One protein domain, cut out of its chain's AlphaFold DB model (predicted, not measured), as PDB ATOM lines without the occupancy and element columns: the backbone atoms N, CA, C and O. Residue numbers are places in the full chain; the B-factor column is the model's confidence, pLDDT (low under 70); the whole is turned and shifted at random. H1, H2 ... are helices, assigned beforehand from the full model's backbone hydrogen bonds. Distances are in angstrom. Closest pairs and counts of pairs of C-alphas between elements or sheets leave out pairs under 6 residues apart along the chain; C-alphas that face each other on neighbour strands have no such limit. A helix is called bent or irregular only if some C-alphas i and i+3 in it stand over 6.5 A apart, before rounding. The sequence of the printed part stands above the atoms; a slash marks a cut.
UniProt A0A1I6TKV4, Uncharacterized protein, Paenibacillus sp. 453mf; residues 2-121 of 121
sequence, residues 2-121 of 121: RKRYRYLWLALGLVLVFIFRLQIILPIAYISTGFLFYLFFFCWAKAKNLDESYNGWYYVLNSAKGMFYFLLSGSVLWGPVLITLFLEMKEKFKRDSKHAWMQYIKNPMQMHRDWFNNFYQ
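What this domain is: This is residues 2 to 121 of the 121 residues of an uncharacterized protein of Paenibacillus sp. 453mf (UniProt A0A1I6TKV4). The model is a long, open U made of helices: H1 is one leg, H4 and H5 follow each other along the other leg, and the short helices H2 and H3 make the turn between them. The legs come together near the turn and spread apart toward the open end, where residues 2 to 22 of H1 stand free and H6 folds back from the end of H5. The printed part has 120 residues, with six named helices in the order H1 to H6 and no named strand; the class is all helix. It is extended, with a radius of gyration of the C-alphas of 24.0 A, and spans 73 by 35 by 23 A.

How they stand to each other: H1, residues 2 to 47, has a kink of 33 degrees near residue 25. It meets H2, residues 50 to 53, only through their link. H2 touches H3, residues 55 to 62; their closest C-alphas, of Asp 51 and Tyr 58, are 4.1 A apart. With residues 42 to 46 alone H1 only just touches H3, with 3 pairs of C-alphas within 8 A, the closest being Lys 46 and Leu 61 at 6.4 A. H3 and H4, residues 64 to 77, touch only at the corner, about perpendicular at 78 degrees, with the C-alphas of Val 60 and Gly 66 closest at 3.9 A. H1 touches H4 with residues 34 to 42 alone, closest at the C-alphas of Tyr 38 and Leu 71, 6.4 A, at a steep tilt of 45 degrees, opposite ways. H4 meets H5, residues 79 to 106, only through their link. H5 is irregular, C-alphas 98 and 101 being 8.1 A apart, and has a kink of 36 degrees near residue 96. H1 and H5 are close but not clearly touching, with the closest C-alphas, of Pro 27 and Val 81, 7.8 A apart. H5 and H6, residues 108 to 119, only just touch, with 3 pairs of C-alphas within 8 A, and only at the corner; the C-alphas of Tyr 104 and Met 111 are closest at 6.5 A. H1 and H6 are apart. In H6 every O i to N i+4 pair is within hydrogen-bond range, against 37 of 42 in H1, 2 of 4 in H3, 9 of 10 in H4 and 19 of 24 in H5; H2 is too short for such a pair.

Where its parts are: H1 begins at C-alpha 2 (-8.351, 68.714, 45.544) and is 65.7 A long to C-alpha 47 (-10.948, 3.499, 53.291). H4 measures 21.1 A, H5 40.3 A and H6 17.1 A, ending at C-alpha 119 (-24.180, 58.914, 41.532).

The domain as a whole: The two C-alphas farthest apart, of Arg 2 and Glu 52, are 74.2 A apart. The printed part has no cut, and its five links between helices are tight. The mean pLDDT of the printed part is 73.3; 51 residues are under 70, among them residues 2 to 6, 16 to 24 and 91 to 112.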
ATOM      1  N   ARG A   2      -8.549  69.790  46.559       52.00
ATOM      2  CA  ARG A   2      -8.351  68.714  45.544       52.00
ATOM      3  C   ARG A   2      -7.504  67.494  45.965       52.00
ATOM      4  O   ARG A   2      -7.775  66.394  45.502       52.00
ATOM      5  N   LYS A   3      -6.489  67.656  46.827       55.28
ATOM      6  CA  LYS A   3      -5.588  66.549  47.225       55.28
ATOM      7  C   LYS A   3      -6.255  65.505  48.134       55.28
ATOM      8  O   LYS A   3      -5.899  64.337  48.049       55.28
ATOM      9  N   ARG A   4      -7.233  65.900  48.961       56.56
ATOM     10  CA  ARG A   4      -7.868  65.013  49.958       56.56
ATOM     11  C   ARG A   4      -8.770  63.962  49.302       56.56
ATOM     12  O   ARG A   4      -8.754  62.805  49.695       56.56
ATOM     13  N   TYR A   5      -9.462  64.344  48.229       61.91
ATOM     14  CA  TYR A   5     -10.313  63.430  47.464       61.91
ATOM     15  C   TYR A   5      -9.517  62.422  46.630       61.91
ATOM     16  O   TYR A   5     -10.021  61.350  46.337       61.91
ATOM     17  N   ARG A   6      -8.259  62.718  46.271       67.06
ATOM     18  CA  ARG A   6      -7.441  61.826  45.430       67.06
ATOM     19  C   ARG A   6      -7.172  60.473  46.101       67.06
ATOM     20  O   ARG A   6      -7.218  59.448  45.433       67.06
ATOM     21  N   TYR A   7      -6.950  60.473  47.416       73.88
ATOM     22  CA  TYR A   7      -6.777  59.249  48.203       73.88
ATOM     23  C   TYR A   7      -8.092  58.485  48.390       73.88
ATOM     24  O   TYR A   7      -8.093  57.262  48.321       73.88
ATOM     25  N   LEU A   8      -9.214  59.199  48.543       74.94
ATOM     26  CA  LEU A   8     -10.552  58.599  48.575       74.94
ATOM     27  C   LEU A   8     -10.892  57.904  47.249       74.94
ATOM     28  O   LEU A   8     -11.342  56.766  47.268       74.94
ATOM     29  N   TRP A   9     -10.606  58.534  46.106       74.75
ATOM     30  CA  TRP A   9     -10.819  57.935  44.782       74.75
ATOM     31  C   TRP A   9      -9.940  56.701  44.539       74.75
ATOM     32  O   TRP A   9     -10.412  55.717  43.975       74.75
ATOM     33  N   LEU A  10      -8.684  56.720  44.998       76.38
ATOM     34  CA  LEU A  10      -7.790  55.557  44.923       76.38
ATOM     35  C   LEU A  10      -8.267  54.402  45.814       76.38
ATOM     36  O   LEU A  10      -8.276  53.257  45.369       76.38
ATOM     37  N   ALA A  11      -8.702  54.698  47.041       76.50
ATOM     38  CA  ALA A  11      -9.263  53.699  47.944       76.50
ATOM     39  C   ALA A  11     -10.554  53.090  47.375       76.50
ATOM     40  O   ALA A  11     -10.704  51.871  47.370       76.50
ATOM     41  N   LEU A  12     -11.444  53.914  46.815       75.62
ATOM     42  CA  LEU A  12     -12.680  53.457  46.175       75.62
ATOM     43  C   LEU A  12     -12.391  52.559  44.961       75.62
ATOM     44  O   LEU A  12     -13.016  51.514  44.803       75.62
ATOM     45  N   GLY A  13     -11.402  52.928  44.138       72.06
ATOM     46  CA  GLY A  13     -10.952  52.119  43.005       72.06
ATOM     47  C   GLY A  13     -10.393  50.759  43.430       72.06
ATOM     48  O   GLY A  13     -10.743  49.741  42.836       72.06
ATOM     49  N   LEU A  14      -9.583  50.714  44.493       71.50
ATOM     50  CA  LEU A  14      -9.056  49.461  45.048       71.50
ATOM     51  C   LEU A  14     -10.161  48.569  45.625       71.50
ATOM     52  O   LEU A  14     -10.165  47.365  45.372       71.50
ATOM     53  N   VAL A  15     -11.121  49.154  46.345       71.12
ATOM     54  CA  VAL A  15     -12.281  48.432  46.888       71.12
ATOM     55  C   VAL A  15     -13.152  47.874  45.763       71.12
ATOM     56  O   VAL A  15     -13.543  46.713  45.817       71.12
ATOM     57  N   LEU A  16     -13.400  48.644  44.702       65.19
ATOM     58  CA  LEU A  16     -14.151  48.170  43.536       65.19
ATOM     59  C   LEU A  16     -13.437  47.010  42.835       65.19
ATOM     60  O   LEU A  16     -14.067  45.993  42.555       65.19
ATOM     61  N   VAL A  17     -12.124  47.109  42.604       65.00
ATOM     62  CA  VAL A  17     -11.329  46.007  42.027       65.00
ATOM     63  C   VAL A  17     -11.376  44.766  42.920       65.00
ATOM     64  O   VAL A  17     -11.479  43.649  42.411       65.00
ATOM     65  N   PHE A  18     -11.340  44.946  44.240       68.44
ATOM     66  CA  PHE A  18     -11.459  43.856  45.202       68.44
ATOM     67  C   PHE A  18     -12.838  43.189  45.148       68.44
ATOM     68  O   PHE A  18     -12.904  41.967  45.037       68.44
ATOM     69  N   ILE A  19     -13.926  43.964  45.125       63.56
ATOM     70  CA  ILE A  19     -15.304  43.458  45.014       63.56
ATOM     71  C   ILE A  19     -15.509  42.711  43.689       63.56
ATOM     72  O   ILE A  19     -16.039  41.599  43.684       63.56
ATOM     73  N   PHE A  20     -15.031  43.265  42.569       60.28
ATOM     74  CA  PHE A  20     -15.117  42.605  41.261       60.28
ATOM     75  C   PHE A  20     -14.307  41.307  41.202       60.28
ATOM     76  O   PHE A  20     -14.749  40.337  40.586       60.28
ATOM     77  N   ARG A  21     -13.140  41.255  41.854       64.12
ATOM     78  CA  ARG A  21     -12.378  40.006  41.987       64.12
ATOM     79  C   ARG A  21     -13.082  39.015  42.908       64.12
ATOM     80  O   ARG A  21     -13.086  37.830  42.595       64.12
ATOM     81  N   LEU A  22     -13.717  39.479  43.985       65.69
ATOM     82  CA  LEU A  22     -14.466  38.630  44.911       65.69
ATOM     83  C   LEU A  22     -15.583  37.869  44.193       65.69
ATOM     84  O   LEU A  22     -15.712  36.671  44.402       65.69
ATOM     85  N   GLN A  23     -16.320  38.524  43.291       64.94
ATOM     86  CA  GLN A  23     -17.390  37.892  42.500       64.94
ATOM     87  C   GLN A  23     -16.921  36.682  41.680       64.94
ATOM     88  O   GLN A  23     -17.722  35.804  41.389       64.94
ATOM     89  N   ILE A  24     -15.638  36.618  41.315       67.50
ATOM     90  CA  ILE A  24     -15.052  35.495  40.568       67.50
ATOM     91  C   ILE A  24     -14.367  34.508  41.520       67.50
ATOM     92  O   ILE A  24     -14.483  33.295  41.358       67.50
ATOM     93  N   ILE A  25     -13.670  35.017  42.537       71.31
ATOM     94  CA  ILE A  25     -12.922  34.200  43.496       71.31
ATOM     95  C   ILE A  25     -13.865  33.368  44.369       71.31
ATOM     96  O   ILE A  25     -13.581  32.198  44.599       71.31
ATOM     97  N   LEU A  26     -14.981  33.935  44.836       71.06
ATOM     98  CA  LEU A  26     -15.910  33.255  45.745       71.06
ATOM     99  C   LEU A  26     -16.546  32.013  45.102       71.06
ATOM    100  O   LEU A  26     -16.505  30.953  45.722       71.06
ATOM    101  N   PRO A  27     -17.050  32.075  43.855       71.25
ATOM    102  CA  PRO A  27     -17.527  30.892  43.148       71.25
ATOM    103  C   PRO A  27     -16.469  29.826  42.920       71.25
ATOM    104  O   PRO A  27     -16.731  28.647  43.140       71.25
ATOM    105  N   ILE A  28     -15.273  30.234  42.489       75.81
ATOM    106  CA  ILE A  28     -14.172  29.302  42.240       75.81
ATOM    107  C   ILE A  28     -13.795  28.612  43.550       75.81
ATOM    108  O   ILE A  28     -13.736  27.389  43.596       75.81
ATOM    109  N   ALA A  29     -13.627  29.374  44.633       75.38
ATOM    110  CA  ALA A  29     -13.335  28.834  45.954       75.38
ATOM    111  C   ALA A  29     -14.446  27.897  46.450       75.38
ATOM    112  O   ALA A  29     -14.143  26.834  46.987       75.38
ATOM    113  N   TYR A  30     -15.717  28.244  46.236       76.00
ATOM    114  CA  TYR A  30     -16.864  27.417  46.613       76.00
ATOM    115  C   TYR A  30     -16.867  26.077  45.860       76.00
ATOM    116  O   TYR A  30     -16.917  25.023  46.492       76.00
ATOM    117  N   ILE A  31     -16.696  26.101  44.532       79.88
ATOM    118  CA  ILE A  31     -16.616  24.893  43.692       79.88
ATOM    119  C   ILE A  31     -15.398  24.045  44.070       79.88
ATOM    120  O   ILE A  31     -15.521  22.835  44.248       79.88
ATOM    121  N   SER A  32     -14.221  24.662  44.221       82.25
ATOM    122  CA  SER A  32     -12.991  23.959  44.591       82.25
ATOM    123  C   SER A  32     -13.099  23.311  45.969       82.25
ATOM    124  O   SER A  32     -12.708  22.160  46.133       82.25
ATOM    125  N   THR A  33     -13.674  24.010  46.948       83.25
ATOM    126  CA  THR A  33     -13.882  23.470  48.299       83.25
ATOM    127  C   THR A  33     -14.863  22.301  48.263       83.25
ATOM    128  O   THR A  33     -14.594  21.248  48.839       83.25
ATOM    129  N   GLY A  34     -15.960  22.441  47.519       82.00
ATOM    130  CA  GLY A  34     -16.926  21.372  47.295       82.00
ATOM    131  C   GLY A  34     -16.333  20.118  46.670       82.00
ATOM    132  O   GLY A  34     -16.576  19.002  47.131       82.00
ATOM    133  N   PHE A  35     -15.505  20.313  45.646       84.75
ATOM    134  CA  PHE A  35     -14.788  19.238  44.978       84.75
ATOM    135  C   PHE A  35     -13.810  18.527  45.922       84.75
ATOM    136  O   PHE A  35     -13.779  17.296  45.956       84.75
ATOM    137  N   LEU A  36     -13.063  19.278  46.738       86.88
ATOM    138  CA  LEU A  36     -12.164  18.713  47.749       86.88
ATOM    139  C   LEU A  36     -12.923  17.889  48.797       86.88
ATOM    140  O   LEU A  36     -12.479  16.794  49.140       86.88
ATOM    141  N   PHE A  37     -14.084  18.361  49.262       86.94
ATOM    142  CA  PHE A  37     -14.939  17.582  50.161       86.94
ATOM    143  C   PHE A  37     -15.416  16.279  49.513       86.94
ATOM    144  O   PHE A  37     -15.359  15.228  50.146       86.94
ATOM    145  N   TYR A  38     -15.842  16.313  48.250       87.12
ATOM    146  CA  TYR A  38     -16.283  15.110  47.537       87.12
ATOM    147  C   TYR A  38     -15.151  14.103  47.311       87.12
ATOM    148  O   TYR A  38     -15.360  12.903  47.480       87.12
ATOM    149  N   LEU A  39     -13.944  14.577  46.993       88.50
ATOM    150  CA  LEU A  39     -12.753  13.727  46.949       88.50
ATOM    151  C   LEU A  39     -12.467  13.097  48.311       88.50
ATOM    152  O   LEU A  39     -12.224  11.894  48.386       88.50
ATOM    153  N   PHE A  40     -12.550  13.881  49.387       90.31
ATOM    154  CA  PHE A  40     -12.377  13.364  50.739       90.31
ATOM    155  C   PHE A  40     -13.407  12.275  51.063       90.31
ATOM    156  O   PHE A  40     -13.025  11.208  51.539       90.31
ATOM    157  N   PHE A  41     -14.689  12.487  50.747       89.00
ATOM    158  CA  PHE A  41     -15.731  11.473  50.938       89.00
ATOM    159  C   PHE A  41     -15.496  10.220  50.098       89.00
ATOM    160  O   PHE A  41     -15.708   9.119  50.597       89.00
ATOM    161  N   PHE A  42     -15.025  10.363  48.859       89.06
ATOM    162  CA  PHE A  42     -14.676   9.227  48.008       89.06
ATOM    163  C   PHE A  42     -13.525   8.407  48.612       89.06
ATOM    164  O   PHE A  42     -13.626   7.186  48.746       89.06
ATOM    165  N   CYS A  43     -12.451   9.073  49.044       90.38
ATOM    166  CA  CYS A  43     -11.321   8.424  49.708       90.38
ATOM    167  C   CYS A  43     -11.729   7.780  51.038       90.38
ATOM    168  O   CYS A  43     -11.330   6.654  51.321       90.38
ATOM    169  N   TRP A  44     -12.550   8.460  51.838       93.50
ATOM    170  CA  TRP A  44     -13.091   7.926  53.087       93.50
ATOM    171  C   TRP A  44     -13.966   6.692  52.840       93.50
ATOM    172  O   TRP A  44     -13.819   5.690  53.537       93.50
ATOM    173  N   ALA A  45     -14.822   6.732  51.817       88.25
ATOM    174  CA  ALA A  45     -15.680   5.619  51.430       88.25
ATOM    175  C   ALA A  45     -14.865   4.386  51.024       88.25
ATOM    176  O   ALA A  45     -15.176   3.269  51.443       88.25
ATOM    177  N   LYS A  46     -13.778   4.603  50.276       87.06
ATOM    178  CA  LYS A  46     -12.827   3.547  49.926       87.06
ATOM    179  C   LYS A  46     -12.070   3.021  51.148       87.06
ATOM    180  O   LYS A  46     -11.944   1.816  51.296       87.06
ATOM    181  N   ALA A  47     -11.632   3.894  52.055       90.25
ATOM    182  CA  ALA A  47     -10.948   3.499  53.291       90.25
ATOM    183  C   ALA A  47     -11.852   2.721  54.267       90.25
ATOM    184  O   ALA A  47     -11.359   1.993  55.126       90.25
ATOM    185  N   LYS A  48     -13.173   2.888  54.159       91.31
ATOM    186  CA  LYS A  48     -14.174   2.138  54.927       91.31
ATOM    187  C   LYS A  48     -14.625   0.842  54.253       91.31
ATOM    188  O   LYS A  48     -15.533   0.208  54.781       91.31
ATOM    189  N   ASN A  49     -14.013   0.454  53.129       89.06
ATOM    190  CA  ASN A  49     -14.372  -0.735  52.350       89.06
ATOM    191  C   ASN A  49     -15.883  -0.814  52.062       89.06
ATOM    192  O   ASN A  49     -16.513  -1.873  52.147       89.06
ATOM    193  N   LEU A  50     -16.505   0.332  51.750       87.31
ATOM    194  CA  LEU A  50     -17.937   0.370  51.436       87.31
ATOM    195  C   LEU A  50     -18.271  -0.444  50.181       87.31
ATOM    196  O   LEU A  50     -19.402  -0.902  50.046       87.31
ATOM    197  N   ASP A  51     -17.296  -0.662  49.301       85.25
ATOM    198  CA  ASP A  51     -17.407  -1.545  48.144       85.25
ATOM    199  C   ASP A  51     -17.575  -3.025  48.500       85.25
ATOM    200  O   ASP A  51     -18.185  -3.751  47.720       85.25
ATOM    201  N   GLU A  52     -17.090  -3.463  49.664       84.50
ATOM    202  CA  GLU A  52     -17.297  -4.830  50.166       84.50
ATOM    203  C   GLU A  52     -18.622  -4.954  50.925       84.50
ATOM    204  O   GLU A  52     -19.290  -5.983  50.876       84.50
ATOM    205  N   SER A  53     -19.020  -3.883  51.616       85.38
ATOM    206  CA  SER A  53     -20.222  -3.867  52.460       85.38
ATOM    207  C   SER A  53     -21.514  -3.645  51.665       85.38
ATOM    208  O   SER A  53     -22.593  -4.050  52.100       85.38
ATOM    209  N   TYR A  54     -21.428  -2.990  50.503       83.25
ATOM    210  CA  TYR A  54     -22.581  -2.617  49.693       83.25
ATOM    211  C   TYR A  54     -22.289  -2.787  48.197       83.25
ATOM    212  O   TYR A  54     -21.516  -2.031  47.609       83.25
ATOM    213  N   ASN A  55     -23.012  -3.697  47.538       80.94
ATOM    214  CA  ASN A  55     -22.839  -4.006  46.107       80.94
ATOM    215  C   ASN A  55     -22.897  -2.776  45.179       80.94
ATOM    216  O   ASN A  55     -22.220  -2.739  44.154       80.94
ATOM    217  N   GLY A  56     -23.682  -1.750  45.529       80.94
ATOM    218  CA  GLY A  56     -23.776  -0.516  44.741       80.94
ATOM    219  C   GLY A  56     -22.494   0.325  44.751       80.94
ATOM    220  O   GLY A  56     -22.187   0.993  43.765       80.94
ATOM    221  N   TRP A  57     -21.713   0.265  45.832       85.88
ATOM    222  CA  TRP A  57     -20.473   1.033  45.975       85.88
ATOM    223  C   TRP A  57     -19.299   0.406  45.232       85.88
ATOM    224  O   TRP A  57     -18.375   1.127  44.861       85.88
ATOM    225  N   TYR A  58     -19.357  -0.894  44.934       86.56
ATOM    226  CA  TYR A  58     -18.311  -1.582  44.182       86.56
ATOM    227  C   TYR A  58     -18.045  -0.918  42.830       86.56
ATOM    228  O   TYR A  58     -16.913  -0.551  42.525       86.56
ATOM    229  N   TYR A  59     -19.092  -0.677  42.035       85.38
ATOM    230  CA  TYR A  59     -18.939   0.004  40.748       85.38
ATOM    231  C   TYR A  59     -18.468   1.457  40.913       85.38
ATOM    232  O   TYR A  59     -17.663   1.940  40.121       85.38
ATOM    233  N   VAL A  60     -18.949   2.153  41.946       87.38
ATOM    234  CA  VAL A  60     -18.630   3.566  42.189       87.38
ATOM    235  C   VAL A  60     -17.160   3.754  42.567       87.38
ATOM    236  O   VAL A  60     -16.505   4.642  42.027       87.38
ATOM    237  N   LEU A  61     -16.633   2.911  43.454       87.19
ATOM    238  CA  LEU A  61     -15.287   3.047  44.012       87.19
ATOM    239  C   LEU A  61     -14.204   2.348  43.178       87.19
ATOM    240  O   LEU A  61     -13.048   2.762  43.240       87.19
ATOM    241  N   ASN A  62     -14.557   1.322  42.392       88.00
ATOM    242  CA  ASN A  62     -13.589   0.504  41.641       88.00
ATOM    243  C   ASN A  62     -13.567   0.771  40.127       88.00
ATOM    244  O   ASN A  62     -12.785   0.152  39.407       88.00
ATOM    245  N   SER A  63     -14.391   1.693  39.618       89.19
ATOM    246  CA  SER A  63     -14.401   2.084  38.203       89.19
ATOM    247  C   SER A  63     -14.104   3.568  38.032       89.19
ATOM    248  O   SER A  63     -14.702   4.408  38.700       89.19
ATOM    249  N   ALA A  64     -13.272   3.908  37.043       86.75
ATOM    250  CA  ALA A  64     -13.031   5.299  36.652       86.75
ATOM    251  C   ALA A  64     -14.332   6.020  36.254       86.75
ATOM    252  O   ALA A  64     -14.520   7.196  36.563       86.75
ATOM    253  N   LYS A  65     -15.270   5.301  35.618       87.31
ATOM    254  CA  LYS A  65     -16.594   5.844  35.283       87.31
ATOM    255  C   LYS A  65     -17.410   6.112  36.547       87.31
ATOM    256  O   LYS A  65     -18.003   7.176  36.664       87.31
ATOM    257  N   GLY A  66     -17.417   5.172  37.493       85.81
ATOM    258  CA  GLY A  66     -18.122   5.302  38.771       85.81
ATOM    259  C   GLY A  66     -17.619   6.483  39.601       85.81
ATOM    260  O   GLY A  66     -18.420   7.300  40.053       85.81
ATOM    261  N   MET A  67     -16.297   6.635  39.693       86.75
ATOM    262  CA  MET A  67     -15.649   7.773  40.345       86.75
ATOM    263  C   MET A  67     -16.056   9.096  39.692       86.75
ATOM    264  O   MET A  67     -16.431  10.044  40.382       86.75
ATOM    265  N   PHE A  68     -16.035   9.154  38.360       86.19
ATOM    266  CA  PHE A  68     -16.439  10.350  37.631       86.19
ATOM    267  C   PHE A  68     -17.911  10.700  37.881       86.19
ATOM    268  O   PHE A  68     -18.212  11.853  38.175       86.19
ATOM    269  N   TYR A  69     -18.819   9.718  37.848       85.94
ATOM    270  CA  TYR A  69     -20.235   9.935  38.165       85.94
ATOM    271  C   TYR A  69     -20.462  10.370  39.615       85.94
ATOM    272  O   TYR A  69     -21.314  11.220  39.857       85.94
ATOM    273  N   PHE A  70     -19.694   9.848  40.572       86.88
ATOM    274  CA  PHE A  70     -19.772  10.267  41.971       86.88
ATOM    275  C   PHE A  70     -19.375  11.735  42.140       86.88
ATOM    276  O   PHE A  70     -20.135  12.521  42.710       86.88
ATOM    277  N   LEU A  71     -18.237  12.132  41.565       83.81
ATOM    278  CA  LEU A  71     -17.786  13.524  41.570       83.81
ATOM    279  C   LEU A  71     -18.782  14.438  40.832       83.81
ATOM    280  O   LEU A  71     -19.087  15.530  41.313       83.81
ATOM    281  N   LEU A  72     -19.357  13.965  39.718       82.25
ATOM    282  CA  LEU A  72     -20.380  14.693  38.962       82.25
ATOM    283  C   LEU A  72     -21.697  14.860  39.728       82.25
ATOM    284  O   LEU A  72     -22.330  15.916  39.656       82.25
ATOM    285  N   SER A  73     -22.115  13.837  40.470       83.56
ATOM    286  CA  SER A  73     -23.307  13.902  41.321       83.56
ATOM    287  C   SER A  73     -23.146  14.970  42.398       83.56
ATOM    288  O   SER A  73     -24.087  15.707  42.688       83.56
ATOM    289  N   GLY A  74     -21.914  15.144  42.885       73.81
ATOM    290  CA  GLY A  74     -21.538  16.260  43.729       73.81
ATOM    291  C   GLY A  74     -21.814  17.590  43.062       73.81
ATOM    292  O   GLY A  74     -22.522  18.387  43.662       73.81
ATOM    293  N   SER A  75     -21.367  17.802  41.816       69.19
ATOM    294  CA  SER A  75     -21.594  19.048  41.052       69.19
ATOM    295  C   SER A  75     -23.069  19.466  40.915       69.19
ATOM    296  O   SER A  75     -23.339  20.663  40.815       69.19
ATOM    297  N   VAL A  76     -24.029  18.535  40.974       69.38
ATOM    298  CA  VAL A  76     -25.472  18.849  40.904       69.38
ATOM    299  C   VAL A  76     -25.928  19.677  42.112       69.38
ATOM    300  O   VAL A  76     -26.732  20.596  41.951       69.38
ATOM    301  N   LEU A  77     -25.350  19.448  43.298       66.94
ATOM    302  CA  LEU A  77     -25.610  20.257  44.499       66.94
ATOM    303  C   LEU A  77     -25.129  21.713  44.352       66.94
ATOM    304  O   LEU A  77     -25.640  22.607  45.022       66.94
ATOM    305  N   TRP A  78     -24.185  21.969  43.443       67.12
ATOM    306  CA  TRP A  78     -23.629  23.301  43.155       67.12
ATOM    307  C   TRP A  78     -24.383  24.000  42.017       67.12
ATOM    308  O   TRP A  78     -24.137  25.177  41.743       67.12
ATOM    309  N   GLY A  79     -25.327  23.297  41.379       68.12
ATOM    310  CA  GLY A  79     -26.167  23.790  40.290       68.12
ATOM    311  C   GLY A  79     -26.856  25.123  40.596       68.12
ATOM    312  O   GLY A  79     -26.726  26.034  39.784       68.12
ATOM    313  N   PRO A  80     -27.511  25.311  41.759       71.75
ATOM    314  CA  PRO A  80     -28.166  26.580  42.084       71.75
ATOM    315  C   PRO A  80     -27.212  27.783  42.062       71.75
ATOM    316  O   PRO A  80     -27.550  28.811  41.483       71.75
ATOM    317  N   VAL A  81     -25.999  27.637  42.610       67.69
ATOM    318  CA  VAL A  81     -24.984  28.709  42.666       67.69
ATOM    319  C   VAL A  81     -24.382  28.982  41.286       67.69
ATOM    320  O   VAL A  81     -24.193  30.135  40.891       67.69
ATOM    321  N   LEU A  82     -24.117  27.924  40.517       68.62
ATOM    322  CA  LEU A  82     -23.626  28.033  39.143       68.62
ATOM    323  C   LEU A  82     -24.657  28.685  38.214       68.62
ATOM    324  O   LEU A  82     -24.287  29.502  37.373       68.62
ATOM    325  N   ILE A  83     -25.943  28.368  38.382       72.62
ATOM    326  CA  ILE A  83     -27.040  28.954  37.605       72.62
ATOM    327  C   ILE A  83     -27.168  30.447  37.908       72.62
ATOM    328  O   ILE A  83     -27.240  31.237  36.968       72.62
ATOM    329  N   THR A  84     -27.149  30.856  39.181       70.81
ATOM    330  CA  THR A  84     -27.230  32.282  39.541       70.81
ATOM    331  C   THR A  84     -26.060  33.078  38.967       70.81
ATOM    332  O   THR A  84     -26.272  34.130  38.369       70.81
ATOM    333  N   LEU A  85     -24.843  32.532  39.035       70.31
ATOM    334  CA  LEU A  85     -23.661  33.158  38.434       70.31
ATOM    335  C   LEU A  85     -23.742  33.241  36.916       70.31
ATOM    336  O   LEU A  85     -23.376  34.256  36.326       70.31
ATOM    337  N   PHE A  86     -24.212  32.177  36.270       72.31
ATOM    338  CA  PHE A  86     -24.356  32.150  34.823       72.31
ATOM    339  C   PHE A  86     -25.398  33.168  34.347       72.31
ATOM    340  O   PHE A  86     -25.178  33.846  33.343       72.31
ATOM    341  N   LEU A  87     -26.509  33.312  35.076       76.56
ATOM    342  CA  LEU A  87     -27.533  34.314  34.790       76.56
ATOM    343  C   LEU A  87     -26.985  35.738  34.962       76.56
ATOM    344  O   LEU A  87     -27.124  36.533  34.032       76.56
ATOM    345  N   GLU A  88     -26.282  36.030  36.060       69.94
ATOM    346  CA  GLU A  88     -25.642  37.338  36.277       69.94
ATOM    347  C   GLU A  88     -24.578  37.653  35.216       69.94
ATOM    348  O   GLU A  88     -24.558  38.752  34.656       69.94
ATOM    349  N   MET A  89     -23.709  36.693  34.877       66.94
ATOM    350  CA  MET A  89     -22.702  36.875  33.826       66.94
ATOM    351  C   MET A  89     -23.347  37.104  32.461       66.94
ATOM    352  O   MET A  89     -22.915  37.990  31.723       66.94
ATOM    353  N   LYS A  90     -24.390  36.342  32.120       71.38
ATOM    354  CA  LYS A  90     -25.132  36.495  30.863       71.38
ATOM    355  C   LYS A  90     -25.815  37.856  30.784       71.38
ATOM    356  O   LYS A  90     -25.811  38.478  29.721       71.38
ATOM    357  N   GLU A  91     -26.386  38.332  31.883       68.00
ATOM    358  CA  GLU A  91     -27.049  39.632  31.948       68.00
ATOM    359  C   GLU A  91     -26.046  40.790  31.844       68.00
ATOM    360  O   GLU A  91     -26.260  41.728  31.069       68.00
ATOM    361  N   LYS A  92     -24.893  40.670  32.515       63.28
ATOM    362  CA  LYS A  92     -23.768  41.609  32.404       63.28
ATOM    363  C   LYS A  92     -23.206  41.653  30.980       63.28
ATOM    364  O   LYS A  92     -23.059  42.731  30.408       63.28
ATOM    365  N   PHE A  93     -23.004  40.493  30.355       62.25
ATOM    366  CA  PHE A  93     -22.536  40.397  28.972       62.25
ATOM    367  C   PHE A  93     -23.562  40.963  27.980       62.25
ATOM    368  O   PHE A  93     -23.195  41.634  27.018       62.25
ATOM    369  N   LYS A  94     -24.863  40.757  28.213       61.12
ATOM    370  CA  LYS A  94     -25.942  41.330  27.391       61.12
ATOM    371  C   LYS A  94     -26.028  42.861  27.509       61.12
ATOM    372  O   LYS A  94     -26.324  43.508  26.505       61.12
ATOM    373  N   ARG A  95     -25.747  43.443  28.685       60.78
ATOM    374  CA  ARG A  95     -25.616  44.905  28.866       60.78
ATOM    375  C   ARG A  95     -24.384  45.475  28.159       60.78
ATOM    376  O   ARG A  95     -24.514  46.471  27.452       60.78
ATOM    377  N   ASP A  96     -23.227  44.829  28.295       58.19
ATOM    378  CA  ASP A  96     -21.965  45.346  27.746       58.19
ATOM    379  C   ASP A  96     -21.833  45.146  26.223       58.19
ATOM    380  O   ASP A  96     -21.241  45.982  25.537       58.19
ATOM    381  N   SER A  97     -22.410  44.072  25.669       53.41
ATOM    382  CA  SER A  97     -22.172  43.652  24.276       53.41
ATOM    383  C   SER A  97     -22.917  44.443  23.208       53.41
ATOM    384  O   SER A  97     -22.446  44.468  22.072       53.41
ATOM    385  N   LYS A  98     -24.064  45.075  23.502       49.59
ATOM    386  CA  LYS A  98     -24.880  45.618  22.403       49.59
ATOM    387  C   LYS A  98     -24.579  47.073  22.051       49.59
ATOM    388  O   LYS A  98     -24.627  47.392  20.872       49.59
ATOM    389  N   HIS A  99     -24.253  47.951  23.005       53.59
ATOM    390  CA  HIS A  99     -24.086  49.382  22.686       53.59
ATOM    391  C   HIS A  99     -23.118  50.165  23.582       53.59
ATOM    392  O   HIS A  99     -22.760  51.273  23.200       53.59
ATOM    393  N   ALA A 100     -22.660  49.638  24.723       57.44
ATOM    394  CA  ALA A 100     -21.904  50.433  25.697       57.44
ATOM    395  C   ALA A 100     -20.534  50.884  25.161       57.44
ATOM    396  O   ALA A 100     -20.220  52.068  25.188       57.44
ATOM    397  N   TRP A 101     -19.754  49.971  24.578       57.12
ATOM    398  CA  TRP A 101     -18.451  50.312  23.992       57.12
ATOM    399  C   TRP A 101     -18.572  51.186  22.737       57.12
ATOM    400  O   TRP A 101     -17.802  52.125  22.556       57.12
ATOM    401  N   MET A 102     -19.578  50.940  21.894       56.03
ATOM    402  CA  MET A 102     -19.838  51.758  20.703       56.03
ATOM    403  C   MET A 102     -20.365  53.161  21.049       56.03
ATOM    404  O   MET A 102     -20.006  54.124  20.374       56.03
ATOM    405  N   GLN A 103     -21.177  53.300  22.103       58.69
ATOM    406  CA  GLN A 103     -21.603  54.597  22.638       58.69
ATOM    407  C   GLN A 103     -20.458  55.318  23.355       58.69
ATOM    408  O   GLN A 103     -20.332  56.527  23.190       58.69
ATOM    409  N   TYR A 104     -19.587  54.599  24.069       56.38
ATOM    410  CA  TYR A 104     -18.391  55.172  24.688       56.38
ATOM    411  C   TYR A 104     -17.418  55.728  23.642       56.38
ATOM    412  O   TYR A 104     -16.923  56.836  23.805       56.38
ATOM    413  N   ILE A 105     -17.193  55.015  22.533       60.97
ATOM    414  CA  ILE A 105     -16.351  55.513  21.431       60.97
ATOM    415  C   ILE A 105     -17.009  56.709  20.729       60.97
ATOM    416  O   ILE A 105     -16.325  57.675  20.400       60.97
ATOM    417  N   LYS A 106     -18.331  56.673  20.508       66.38
ATOM    418  CA  LYS A 106     -19.052  57.786  19.870       66.38
ATOM    419  C   LYS A 106     -19.137  59.031  20.750       66.38
ATOM    420  O   LYS A 106     -19.126  60.131  20.207       66.38
ATOM    421  N   ASN A 107     -19.277  58.884  22.069       65.56
ATOM    422  CA  ASN A 107     -19.433  60.022  22.971       65.56
ATOM    423  C   ASN A 107     -18.972  59.708  24.414       65.56
ATOM    424  O   ASN A 107     -19.796  59.548  25.323       65.56
ATOM    425  N   PRO A 108     -17.652  59.650  24.666       63.22
ATOM    426  CA  PRO A 108     -17.106  59.202  25.953       63.22
ATOM    427  C   PRO A 108     -17.498  60.130  27.113       63.22
ATOM    428  O   PRO A 108     -17.706  59.687  28.241       63.22
ATOM    429  N   MET A 109     -17.675  61.425  26.830       69.44
ATOM    430  CA  MET A 109     -18.080  62.440  27.809       69.44
ATOM    431  C   MET A 109     -19.513  62.252  28.320       69.44
ATOM    432  O   MET A 109     -19.803  62.603  29.463       69.44
ATOM    433  N   GLN A 110     -20.406  61.692  27.502       69.69
ATOM    434  CA  GLN A 110     -21.810  61.510  27.869       69.69
ATOM    435  C   GLN A 110     -21.960  60.414  28.927       69.69
ATOM    436  O   GLN A 110     -22.632  60.615  29.931       69.69
ATOM    437  N   MET A 111     -21.218  59.317  28.778       61.84
ATOM    438  CA  MET A 111     -21.238  58.209  29.734       61.84
ATOM    439  C   MET A 111     -20.661  58.610  31.101       61.84
ATOM    440  O   MET A 111     -21.202  58.234  32.138       61.84
ATOM    441  N   HIS A 112     -19.605  59.434  31.121       64.81
ATOM    442  CA  HIS A 112     -19.075  60.005  32.364       64.81
ATOM    443  C   HIS A 112     -20.045  61.000  33.018       64.81
ATOM    444  O   HIS A 112     -20.147  61.023  34.243       64.81
ATOM    445  N   ARG A 113     -20.772  61.800  32.222       70.75
ATOM    446  CA  ARG A 113     -21.790  62.737  32.719       70.75
ATOM    447  C   ARG A 113     -22.998  62.003  33.306       70.75
ATOM    448  O   ARG A 113     -23.430  62.354  34.398       70.75
ATOM    449  N   ASP A 114     -23.501  60.977  32.628       68.88
ATOM    450  CA  ASP A 114     -24.659  60.199  33.085       68.88
ATOM    451  C   ASP A 114     -24.318  59.358  34.320       68.88
ATOM    452  O   ASP A 114     -25.113  59.267  35.254       68.88
ATOM    453  N   TRP A 115     -23.099  58.808  34.381       70.06
ATOM    454  CA  TRP A 115     -22.587  58.173  35.594       70.06
ATOM    455  C   TRP A 115     -22.508  59.166  36.758       70.06
ATOM    456  O   TRP A 115     -22.962  58.849  37.851       70.06
ATOM    457  N   PHE A 116     -21.992  60.380  36.526       68.38
ATOM    458  CA  PHE A 116     -21.902  61.417  37.558       68.38
ATOM    459  C   PHE A 116     -23.287  61.853  38.055       68.38
ATOM    460  O   PHE A 116     -23.499  61.939  39.260       68.38
ATOM    461  N   ASN A 117     -24.247  62.069  37.156       71.50
ATOM    462  CA  ASN A 117     -25.601  62.482  37.528       71.50
ATOM    463  C   ASN A 117     -26.344  61.406  38.336       71.50
ATOM    464  O   ASN A 117     -26.991  61.741  39.322       71.50
ATOM    465  N   ASN A 118     -26.200  60.129  37.974       64.31
ATOM    466  CA  ASN A 118     -26.827  59.020  38.704       64.31
ATOM    467  C   ASN A 118     -26.148  58.701  40.049       64.31
ATOM    468  O   ASN A 118     -26.729  57.990  40.858       64.31
ATOM    469  N   PHE A 119     -24.916  59.166  40.284       54.66
ATOM    470  CA  PHE A 119     -24.180  58.914  41.532       54.66
ATOM    471  C   PHE A 119     -24.459  59.964  42.619       54.66
ATOM    472  O   PHE A 119     -24.182  59.721  43.790       54.66
ATOM    473  N   TYR A 120     -24.943  61.147  42.225       50.53
ATOM    474  CA  TYR A 120     -25.221  62.282  43.117       50.53
ATOM    475  C   TYR A 120     -26.723  62.578  43.295       50.53
ATOM    476  O   TYR A 120     -27.060  63.551  43.972       50.53
ATOM    477  N   GLN A 121     -27.604  61.764  42.704       46.19
ATOM    478  CA  GLN A 121     -29.016  61.646  43.095       46.19
ATOM    479  C   GLN A 121     -29.166  60.564  44.162       46.19
ATOM    480  O   GLN A 121     -29.994  60.780  45.073       46.19
TER     481      GLN A 121